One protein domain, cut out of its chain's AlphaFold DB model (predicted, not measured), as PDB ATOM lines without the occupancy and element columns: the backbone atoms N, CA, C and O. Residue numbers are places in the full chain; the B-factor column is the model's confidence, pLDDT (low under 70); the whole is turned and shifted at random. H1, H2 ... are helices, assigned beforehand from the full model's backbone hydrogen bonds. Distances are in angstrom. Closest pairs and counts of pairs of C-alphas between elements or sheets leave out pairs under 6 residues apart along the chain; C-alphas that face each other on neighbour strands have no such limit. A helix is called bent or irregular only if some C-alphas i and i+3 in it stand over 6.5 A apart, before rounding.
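This is residues 26 to 87 of the 100 residues of an uncharacterized protein of Arthrobacter sp. (UniProt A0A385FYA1). Two helices, H1 and H2, make a V that is joined at its point by a tight turn, and a shorter third helix, H3, folds back along H2 on one side of the V. Between H2 and H3 the chain makes a wide loop, of which residues 66 to 72 stick out beyond the helices at one end of the longest axis. The printed part has 62 residues with three named helices, H1, H2 and H3 in that order along the chain, and no named strand; the class is all helix. The whole is compact, with a radius of gyration of the C-alphas of 12.1 A, yet elongated in outline, spanning 38 by 22 by 18 A.

H1, residues 28 to 42, touches H2, residues 46 to 64, and the two form a helical hairpin. Their lines stand at a steep tilt of 43 degrees, opposite ways, and their closest C-alphas, those of Gly 41 and Thr 49, are 4.5 A apart. H2 touches H1 with residues 47 to 55 alone. H3, residues 77 to 86, touches H2 at a shallow tilt of 27 degrees, opposite ways, and these two are also a helical hairpin. The closest C-alphas of H2 and H3, those of Ala 61 and Ser 77, are 5.1 A apart. H1 and H3 only just touch, with 3 pairs of C-alphas within 8 A, and H1 does so with residues 33 to 34 alone. Their closest C-alphas are those of Cys 34 and Leu 84, 7.8 A apart; they run the same way at a steep tilt of 68 degrees, only just short of about perpendicular. The helix packing is mostly crossed, but only just: of the 3 pairs that touch, 1 is at a shallow tilt. In H1 and H3 every O i to N i+4 pair is within hydrogen-bond range; in H2 12 of 15 are.

H1 begins at C-alpha 28, at (-1.978, 42.762, -35.330), and is 21.3 A long from first to last C-alpha. H2, the longest helix with 19 residues, is 28.7 A long and ends at C-alpha 64, at (16.593, 41.139, -31.324). It is irregular: C-alphas 47 and 50 are 7.1 A apart. H3 is 14.5 A long and ends at C-alpha 86, at (4.243, 42.458, -50.934).

The two C-alphas farthest apart, those of Gly 44 and Lys 69, are 38.6 A apart. The link from H1 to H2 is tight, with 3 residues, and that from H2 to H3 is long, residues 65 to 76. Residues 66 to 72 stand free. The printed part has no cut. The mean pLDDT of the printed part is 85.7, and residues 66 to 75 are under 70.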
ATOM      1  N   MET A  26       5.143  44.559 -32.883       92.81
ATOM      2  CA  MET A  26       4.447  43.891 -33.973       92.81
ATOM      3  C   MET A  26       2.971  44.283 -33.961       92.81
ATOM      4  O   MET A  26       2.232  44.045 -33.002       92.81
ATOM      5  N   SER A  27       2.495  44.812 -35.082       94.88
ATOM      6  CA  SER A  27       1.076  45.080 -35.287       94.88
ATOM      7  C   SER A  27       0.262  43.788 -35.418       94.88
ATOM      8  O   SER A  27       0.720  42.757 -35.914       94.88
ATOM      9  N   ARG A  28      -1.032  43.865 -35.089       95.81
ATOM     10  CA  ARG A  28      -1.978  42.762 -35.330       95.81
ATOM     11  C   ARG A  28      -1.977  42.298 -36.794       95.81
ATOM     12  O   ARG A  28      -2.141  41.109 -37.050       95.81
ATOM     13  N   PHE A  29      -1.817  43.220 -37.744       95.88
ATOM     14  CA  PHE A  29      -1.774  42.899 -39.172       95.88
ATOM     15  C   PHE A  29      -0.552  42.044 -39.522       95.88
ATOM     16  O   PHE A  29      -0.704  41.014 -40.181       95.88
ATOM     17  N   GLN A  30       0.627  42.419 -39.015       96.56
ATOM     18  CA  GLN A  30       1.864  41.645 -39.163       96.56
ATOM     19  C   GLN A  30       1.705  40.233 -38.600       96.56
ATOM     20  O   GLN A  30       1.922  39.259 -39.322       96.56
ATOM     21  N   ALA A  31       1.202  40.113 -37.367       96.62
ATOM     22  CA  ALA A  31       0.956  38.817 -36.734       96.62
ATOM     23  C   ALA A  31       0.035  37.918 -37.577       96.62
ATOM     24  O   ALA A  31       0.334  36.747 -37.821       96.62
ATOM     25  N   GLN A  32      -1.079  38.472 -38.067       96.94
ATOM     26  CA  GLN A  32      -2.030  37.735 -38.901       96.94
ATOM     27  C   GLN A  32      -1.417  37.293 -40.232       96.94
ATOM     28  O   GLN A  32      -1.650  36.163 -40.668       96.94
ATOM     29  N   LYS A  33      -0.630  38.162 -40.873       97.00
ATOM     30  CA  LYS A  33       0.029  37.857 -42.144       97.00
ATOM     31  C   LYS A  33       1.063  36.742 -41.977       97.00
ATOM     32  O   LYS A  33       1.030  35.776 -42.737       97.00
ATOM     33  N   CYS A  34       1.913  36.833 -40.955       97.00
ATOM     34  CA  CYS A  34       2.901  35.805 -40.625       97.00
ATOM     35  C   CYS A  34       2.241  34.445 -40.370       97.00
ATOM     36  O   CYS A  34       2.649  33.446 -40.959       97.00
ATOM     37  N   ALA A  35       1.178  34.414 -39.558       95.88
ATOM     38  CA  ALA A  35       0.441  33.184 -39.281       95.88
ATOM     39  C   ALA A  35      -0.146  32.565 -40.560       95.88
ATOM     40  O   ALA A  35      -0.018  31.361 -40.779       95.88
ATOM     41  N   ALA A  36      -0.752  33.381 -41.429       94.88
ATOM     42  CA  ALA A  36      -1.312  32.904 -42.690       94.88
ATOM     43  C   ALA A  36      -0.239  32.291 -43.602       94.88
ATOM     44  O   ALA A  36      -0.462  31.219 -44.163       94.88
ATOM     45  N   ILE A  37       0.922  32.942 -43.728       95.62
ATOM     46  CA  ILE A  37       2.040  32.457 -44.549       95.62
ATOM     47  C   ILE A  37       2.562  31.112 -44.028       95.62
ATOM     48  O   ILE A  37       2.692  30.178 -44.818       95.62
ATOM     49  N   ILE A  38       2.787  30.987 -42.714       94.81
ATOM     50  CA  ILE A  38       3.251  29.734 -42.095       94.81
ATOM     51  C   ILE A  38       2.247  28.604 -42.347       94.81
ATOM     52  O   ILE A  38       2.630  27.527 -42.802       94.81
ATOM     53  N   MET A  39       0.955  28.849 -42.095       92.38
ATOM     54  CA  MET A  39      -0.089  27.843 -42.314       92.38
ATOM     55  C   MET A  39      -0.174  27.421 -43.785       92.38
ATOM     56  O   MET A  39      -0.358  26.242 -44.074       92.38
ATOM     57  N   ALA A  40      -0.008  28.358 -44.721       91.31
ATOM     58  CA  ALA A  40      -0.004  28.058 -46.149       91.31
ATOM     59  C   ALA A  40       1.208  27.209 -46.561       91.31
ATOM     60  O   ALA A  40       1.043  26.233 -47.296       91.31
ATOM     61  N   GLY A  41       2.401  27.532 -46.050       90.94
ATOM     62  CA  GLY A  41       3.608  26.729 -46.256       90.94
ATOM     63  C   GLY A  41       3.450  25.304 -45.717       90.94
ATOM     64  O   GLY A  41       3.725  24.341 -46.429       90.94
ATOM     65  N   GLN A  42       2.907  25.154 -44.502       89.12
ATOM     66  CA  GLN A  42       2.607  23.848 -43.896       89.12
ATOM     67  C   GLN A  42       1.541  23.057 -44.666       89.12
ATOM     68  O   GLN A  42       1.617  21.834 -44.746       89.12
ATOM     69  N   ALA A  43       0.564  23.748 -45.256       87.94
ATOM     70  CA  ALA A  43      -0.455  23.139 -46.104       87.94
ATOM     71  C   ALA A  43       0.073  22.736 -47.494       87.94
ATOM     72  O   ALA A  43      -0.680  22.142 -48.262       87.94
ATOM     73  N   GLY A  44       1.329  23.049 -47.835       85.50
ATOM     74  CA  GLY A  44       1.951  22.686 -49.110       85.50
ATOM     75  C   GLY A  44       1.760  23.714 -50.227       85.50
ATOM     76  O   GLY A  44       1.961  23.390 -51.397       85.50
ATOM     77  N   HIS A  45       1.372  24.956 -49.911       84.81
ATOM     78  CA  HIS A  45       1.349  26.028 -50.909       84.81
ATOM     79  C   HIS A  45       2.796  26.432 -51.223       84.81
ATOM     80  O   HIS A  45       3.397  27.217 -50.493       84.81
ATOM     81  N   THR A  46       3.352  25.913 -52.319       82.81
ATOM     82  CA  THR A  46       4.773  26.065 -52.690       82.81
ATOM     83  C   THR A  46       5.255  27.515 -52.744       82.81
ATOM     84  O   THR A  46       6.380  27.800 -52.342       82.81
ATOM     85  N   SER A  47       4.392  28.454 -53.146       83.44
ATOM     86  CA  SER A  47       4.692  29.895 -53.145       83.44
ATOM     87  C   SER A  47       4.956  30.483 -51.751       83.44
ATOM     88  O   SER A  47       5.480  31.589 -51.657       83.44
ATOM     89  N   TYR A  48       4.595  29.773 -50.676       91.00
ATOM     90  CA  TYR A  48       4.774  30.208 -49.289       91.00
ATOM     91  C   TYR A  48       5.804  29.378 -48.509       91.00
ATOM     92  O   TYR A  48       6.074  29.696 -47.350       91.00
ATOM     93  N   THR A  49       6.417  28.355 -49.116       87.56
ATOM     94  CA  THR A  49       7.469  27.559 -48.461       87.56
ATOM     95  C   THR A  49       8.672  28.432 -48.107       87.56
ATOM     96  O   THR A  49       9.057  28.509 -46.944       87.56
ATOM     97  N   GLU A  50       9.218  29.165 -49.080       88.62
ATOM     98  CA  GLU A  50      10.328  30.100 -48.839       88.62
ATOM     99  C   GLU A  50       9.891  31.286 -47.969       88.62
ATOM    100  O   GLU A  50      10.611  31.691 -47.058       88.62
ATOM    101  N   ALA A  51       8.666  31.782 -48.176       93.62
ATOM    102  CA  ALA A  51       8.114  32.873 -47.378       93.62
ATOM    103  C   ALA A  51       7.986  32.510 -45.888       93.62
ATOM    104  O   ALA A  51       8.138  33.380 -45.034       93.62
ATOM    105  N   SER A  52       7.754  31.237 -45.550       94.44
ATOM    106  CA  SER A  52       7.722  30.766 -44.156       94.44
ATOM    107  C   SER A  52       9.090  30.913 -43.481       94.44
ATOM    108  O   SER A  52       9.168  31.324 -42.323       94.44
ATOM    109  N   THR A  53      10.174  30.667 -44.219       93.19
ATOM    110  CA  THR A  53      11.542  30.931 -43.751       93.19
ATOM    111  C   THR A  53      11.778  32.432 -43.567       93.19
ATOM    112  O   THR A  53      12.336  32.847 -42.551       93.19
ATOM    113  N   THR A  54      11.289  33.272 -44.487       94.31
ATOM    114  CA  THR A  54      11.336  34.738 -44.334       94.31
ATOM    115  C   THR A  54      10.580  35.209 -43.088       94.31
ATOM    116  O   THR A  54      11.088  36.066 -42.367       94.31
ATOM    117  N   VAL A  55       9.419  34.617 -42.772       96.12
ATOM    118  CA  VAL A  55       8.693  34.894 -41.520       96.12
ATOM    119  C   VAL A  55       9.547  34.540 -40.302       96.12
ATOM    120  O   VAL A  55       9.631  35.344 -39.378       96.12
ATOM    121  N   ALA A  56      10.222  33.388 -40.296       94.69
ATOM    122  CA  ALA A  56      11.100  33.010 -39.188       94.69
ATOM    123  C   ALA A  56      12.256  34.009 -38.997       94.69
ATOM    124  O   ALA A  56      12.563  34.399 -37.868       94.69
ATOM    125  N   HIS A  57      12.864  34.477 -40.092       93.00
ATOM    126  CA  HIS A  57      13.890  35.519 -40.032       93.00
ATOM    127  C   HIS A  57      13.340  36.850 -39.518       93.00
ATOM    128  O   HIS A  57      14.005  37.491 -38.706       93.00
ATOM    129  N   TYR A  58      12.133  37.240 -39.934       94.25
ATOM    130  CA  TYR A  58      11.480  38.464 -39.468       94.25
ATOM    131  C   TYR A  58      11.198  38.415 -37.962       94.25
ATOM    132  O   TYR A  58      11.591  39.326 -37.239       94.25
ATOM    133  N   LEU A  59      10.609  37.316 -37.473       93.44
ATOM    134  CA  LEU A  59      10.337  37.111 -36.044       93.44
ATOM    135  C   LEU A  59      11.615  37.120 -35.199       93.44
ATOM    136  O   LEU A  59      11.636  37.659 -34.095       93.44
ATOM    137  N   ARG A  60      12.704  36.557 -35.727       90.12
ATOM    138  CA  ARG A  60      14.005  36.612 -35.060       90.12
ATOM    139  C   ARG A  60      14.585  38.030 -35.053       90.12
ATOM    140  O   ARG A  60      15.177  38.420 -34.055       90.12
ATOM    141  N   ALA A  61      14.420  38.789 -36.137       89.88
ATOM    142  CA  ALA A  61      14.901  40.165 -36.225       89.88
ATOM    143  C   ALA A  61      14.178  41.085 -35.225       89.88
ATOM    144  O   ALA A  61      14.850  41.773 -34.466       89.88
ATOM    145  N   ILE A  62      12.841  41.026 -35.137       89.94
ATOM    146  CA  ILE A  62      12.075  41.841 -34.171       89.94
ATOM    147  C   ILE A  62      12.365  41.472 -32.710       89.94
ATOM    148  O   ILE A  62      12.326  42.340 -31.848       89.94
ATOM    149  N   ALA A  63      12.666  40.201 -32.417       86.44
ATOM    150  CA  ALA A  63      13.010  39.762 -31.064       86.44
ATOM    151  C   ALA A  63      14.383  40.286 -30.613       86.44
ATOM    152  O   ALA A  63      14.651  40.397 -29.422       86.44
ATOM    153  N   LEU A  64      15.257  40.602 -31.571       82.25
ATOM    154  CA  LEU A  64      16.593  41.139 -31.324       82.25
ATOM    155  C   LEU A  64      16.660  42.664 -31.492       82.25
ATOM    156  O   LEU A  64      17.638  43.286 -31.056       82.25
ATOM    157  N   ASP A  65      15.637  43.279 -32.088       75.88
ATOM    158  CA  ASP A  65      15.495  44.730 -32.141       75.88
ATOM    159  C   ASP A  65      15.330  45.286 -30.720       75.88
ATOM    160  O   ASP A  65      14.504  44.844 -29.930       75.88
ATOM    161  N   GLY A  66      16.182  46.247 -30.360       61.41
ATOM    162  CA  GLY A  66      16.205  46.849 -29.020       61.41
ATOM    163  C   GLY A  66      17.106  46.150 -27.991       61.41
ATOM    164  O   GLY A  66      17.505  46.794 -27.024       61.41
ATOM    165  N   VAL A  67      17.547  44.908 -28.227       66.88
ATOM    166  CA  VAL A  67      18.440  44.151 -27.311       66.88
ATOM    167  C   VAL A  67      19.933  44.500 -27.518       66.88
ATOM    168  O   VAL A  67      20.835  43.968 -26.870       66.88
ATOM    169  N   ARG A  68      20.264  45.429 -28.427       56.16
ATOM    170  CA  ARG A  68      21.647  45.618 -28.904       56.16
ATOM    171  C   ARG A  68      22.661  46.020 -27.818       56.16
ATOM    172  O   ARG A  68      22.886  47.195 -27.537       56.16
ATOM    173  N   LYS A  69      23.467  45.024 -27.437       45.78
ATOM    174  CA  LYS A  69      24.934  45.078 -27.608       45.78
ATOM    175  C   LYS A  69      25.496  44.113 -28.661       45.78
ATOM    176  O   LYS A  69      26.681  44.212 -28.966       45.78
ATOM    177  N   SER A  70      24.696  43.230 -29.259       47.06
ATOM    178  CA  SER A  70      25.198  42.304 -30.283       47.06
ATOM    179  C   SER A  70      24.876  42.794 -31.695       47.06
ATOM    180  O   SER A  70      23.766  42.668 -32.209       47.06
ATOM    181  N   SER A  71      25.874  43.423 -32.305       48.91
ATOM    182  CA  SER A  71      25.950  43.707 -33.734       48.91
ATOM    183  C   SER A  71      26.222  42.400 -34.476       48.91
ATOM    184  O   SER A  71      27.338  41.917 -34.351       48.91
ATOM    185  N   GLN A  72      25.252  41.845 -35.221       49.00
ATOM    186  CA  GLN A  72      25.449  40.979 -36.413       49.00
ATOM    187  C   GLN A  72      24.160  40.230 -36.810       49.00
ATOM    188  O   GLN A  72      24.153  39.009 -36.953       49.00
ATOM    189  N   MET A  73      23.057  40.941 -37.051       53.22
ATOM    190  CA  MET A  73      22.011  40.367 -37.904       53.22
ATOM    191  C   MET A  73      22.040  41.047 -39.274       53.22
ATOM    192  O   MET A  73      21.967  42.274 -39.329       53.22
ATOM    193  N   PRO A  74      22.204  40.282 -40.372       51.69
ATOM    194  CA  PRO A  74      22.382  40.833 -41.716       51.69
ATOM    195  C   PRO A  74      21.089  41.365 -42.354       51.69
ATOM    196  O   PRO A  74      21.133  41.829 -43.488       51.69
ATOM    197  N   SER A  75      19.945  41.307 -41.668       59.50
ATOM    198  CA  SER A  75      18.646  41.678 -42.233       59.50
ATOM    199  C   SER A  75      17.890  42.579 -41.264       59.50
ATOM    200  O   SER A  75      17.636  42.179 -40.128       59.50
ATOM    201  N   ASN A  76      17.561  43.792 -41.710       82.94
ATOM    202  CA  ASN A  76      16.678  44.700 -40.986       82.94
ATOM    203  C   ASN A  76      15.270  44.079 -40.924       82.94
ATOM    204  O   ASN A  76      14.795  43.531 -41.927       82.94
ATOM    205  N   SER A  77      14.615  44.139 -39.764       88.75
ATOM    206  CA  SER A  77      13.237  43.670 -39.588       88.75
ATOM    207  C   SER A  77      12.284  44.371 -40.568       88.75
ATOM    208  O   SER A  77      11.406  43.710 -41.126       88.75
ATOM    209  N   ASP A  78      12.530  45.648 -40.878       90.12
ATOM    210  CA  ASP A  78      11.763  46.410 -41.873       90.12
ATOM    211  C   ASP A  78      11.870  45.826 -43.289       90.12
ATOM    212  O   ASP A  78      10.861  45.692 -43.980       90.12
ATOM    213  N   ASP A  79      13.073  45.445 -43.730       91.44
ATOM    214  CA  ASP A  79      13.295  44.908 -45.081       91.44
ATOM    215  C   ASP A  79      12.598  43.552 -45.241       91.44
ATOM    216  O   ASP A  79      11.955  43.268 -46.255       91.44
ATOM    217  N   LEU A  80      12.684  42.709 -44.206       93.75
ATOM    218  CA  LEU A  80      11.989  41.424 -44.174       93.75
ATOM    219  C   LEU A  80      10.473  41.617 -44.157       93.75
ATOM    220  O   LEU A  80       9.756  40.891 -44.849       93.75
ATOM    221  N   TRP A  81       9.981  42.608 -43.411       95.12
ATOM    222  CA  TRP A  81       8.562  42.935 -43.408       95.12
ATOM    223  C   TRP A  81       8.084  43.397 -44.784       95.12
ATOM    224  O   TRP A  81       7.067  42.895 -45.259       95.12
ATOM    225  N   GLN A  82       8.829  44.272 -45.463       94.88
ATOM    226  CA  GLN A  82       8.484  44.707 -46.816       94.88
ATOM    227  C   GLN A  82       8.339  43.511 -47.763       94.88
ATOM    228  O   GLN A  82       7.352  43.432 -48.492       94.88
ATOM    229  N   LEU A  83       9.249  42.534 -47.721       94.25
ATOM    230  CA  LEU A  83       9.123  41.322 -48.542       94.25
ATOM    231  C   LEU A  83       7.819  40.559 -48.256       94.25
ATOM    232  O   LEU A  83       7.128  40.145 -49.187       94.25
ATOM    233  N   LEU A  84       7.460  40.403 -46.981       95.12
ATOM    234  CA  LEU A  84       6.249  39.691 -46.556       95.12
ATOM    235  C   LEU A  84       4.959  40.455 -46.882       95.12
ATOM    236  O   LEU A  84       3.936  39.843 -47.205       95.12
ATOM    237  N   GLU A  85       4.998  41.782 -46.808       96.38
ATOM    238  CA  GLU A  85       3.871  42.662 -47.107       96.38
ATOM    239  C   GLU A  85       3.479  42.599 -48.589       96.38
ATOM    240  O   GLU A  85       2.289  42.547 -48.908       96.38
ATOM    241  N   HIS A  86       4.468  42.528 -49.487       95.00
ATOM    242  CA  HIS A  86       4.243  42.458 -50.934       95.00
ATOM    243  C   HIS A  86       3.654  41.121 -51.401       95.00
ATOM    244  O   HIS A  86       3.112  41.036 -52.507       95.00
ATOM    245  N   LEU A  87       3.734  40.067 -50.585       93.81
ATOM    246  CA  LEU A  87       3.130  38.786 -50.926       93.81
ATOM    247  C   LEU A  87       1.598  38.879 -50.889       93.81
ATOM    248  O   LEU A  87       1.026  39.517 -49.997       93.81
TER     249      LEU A  87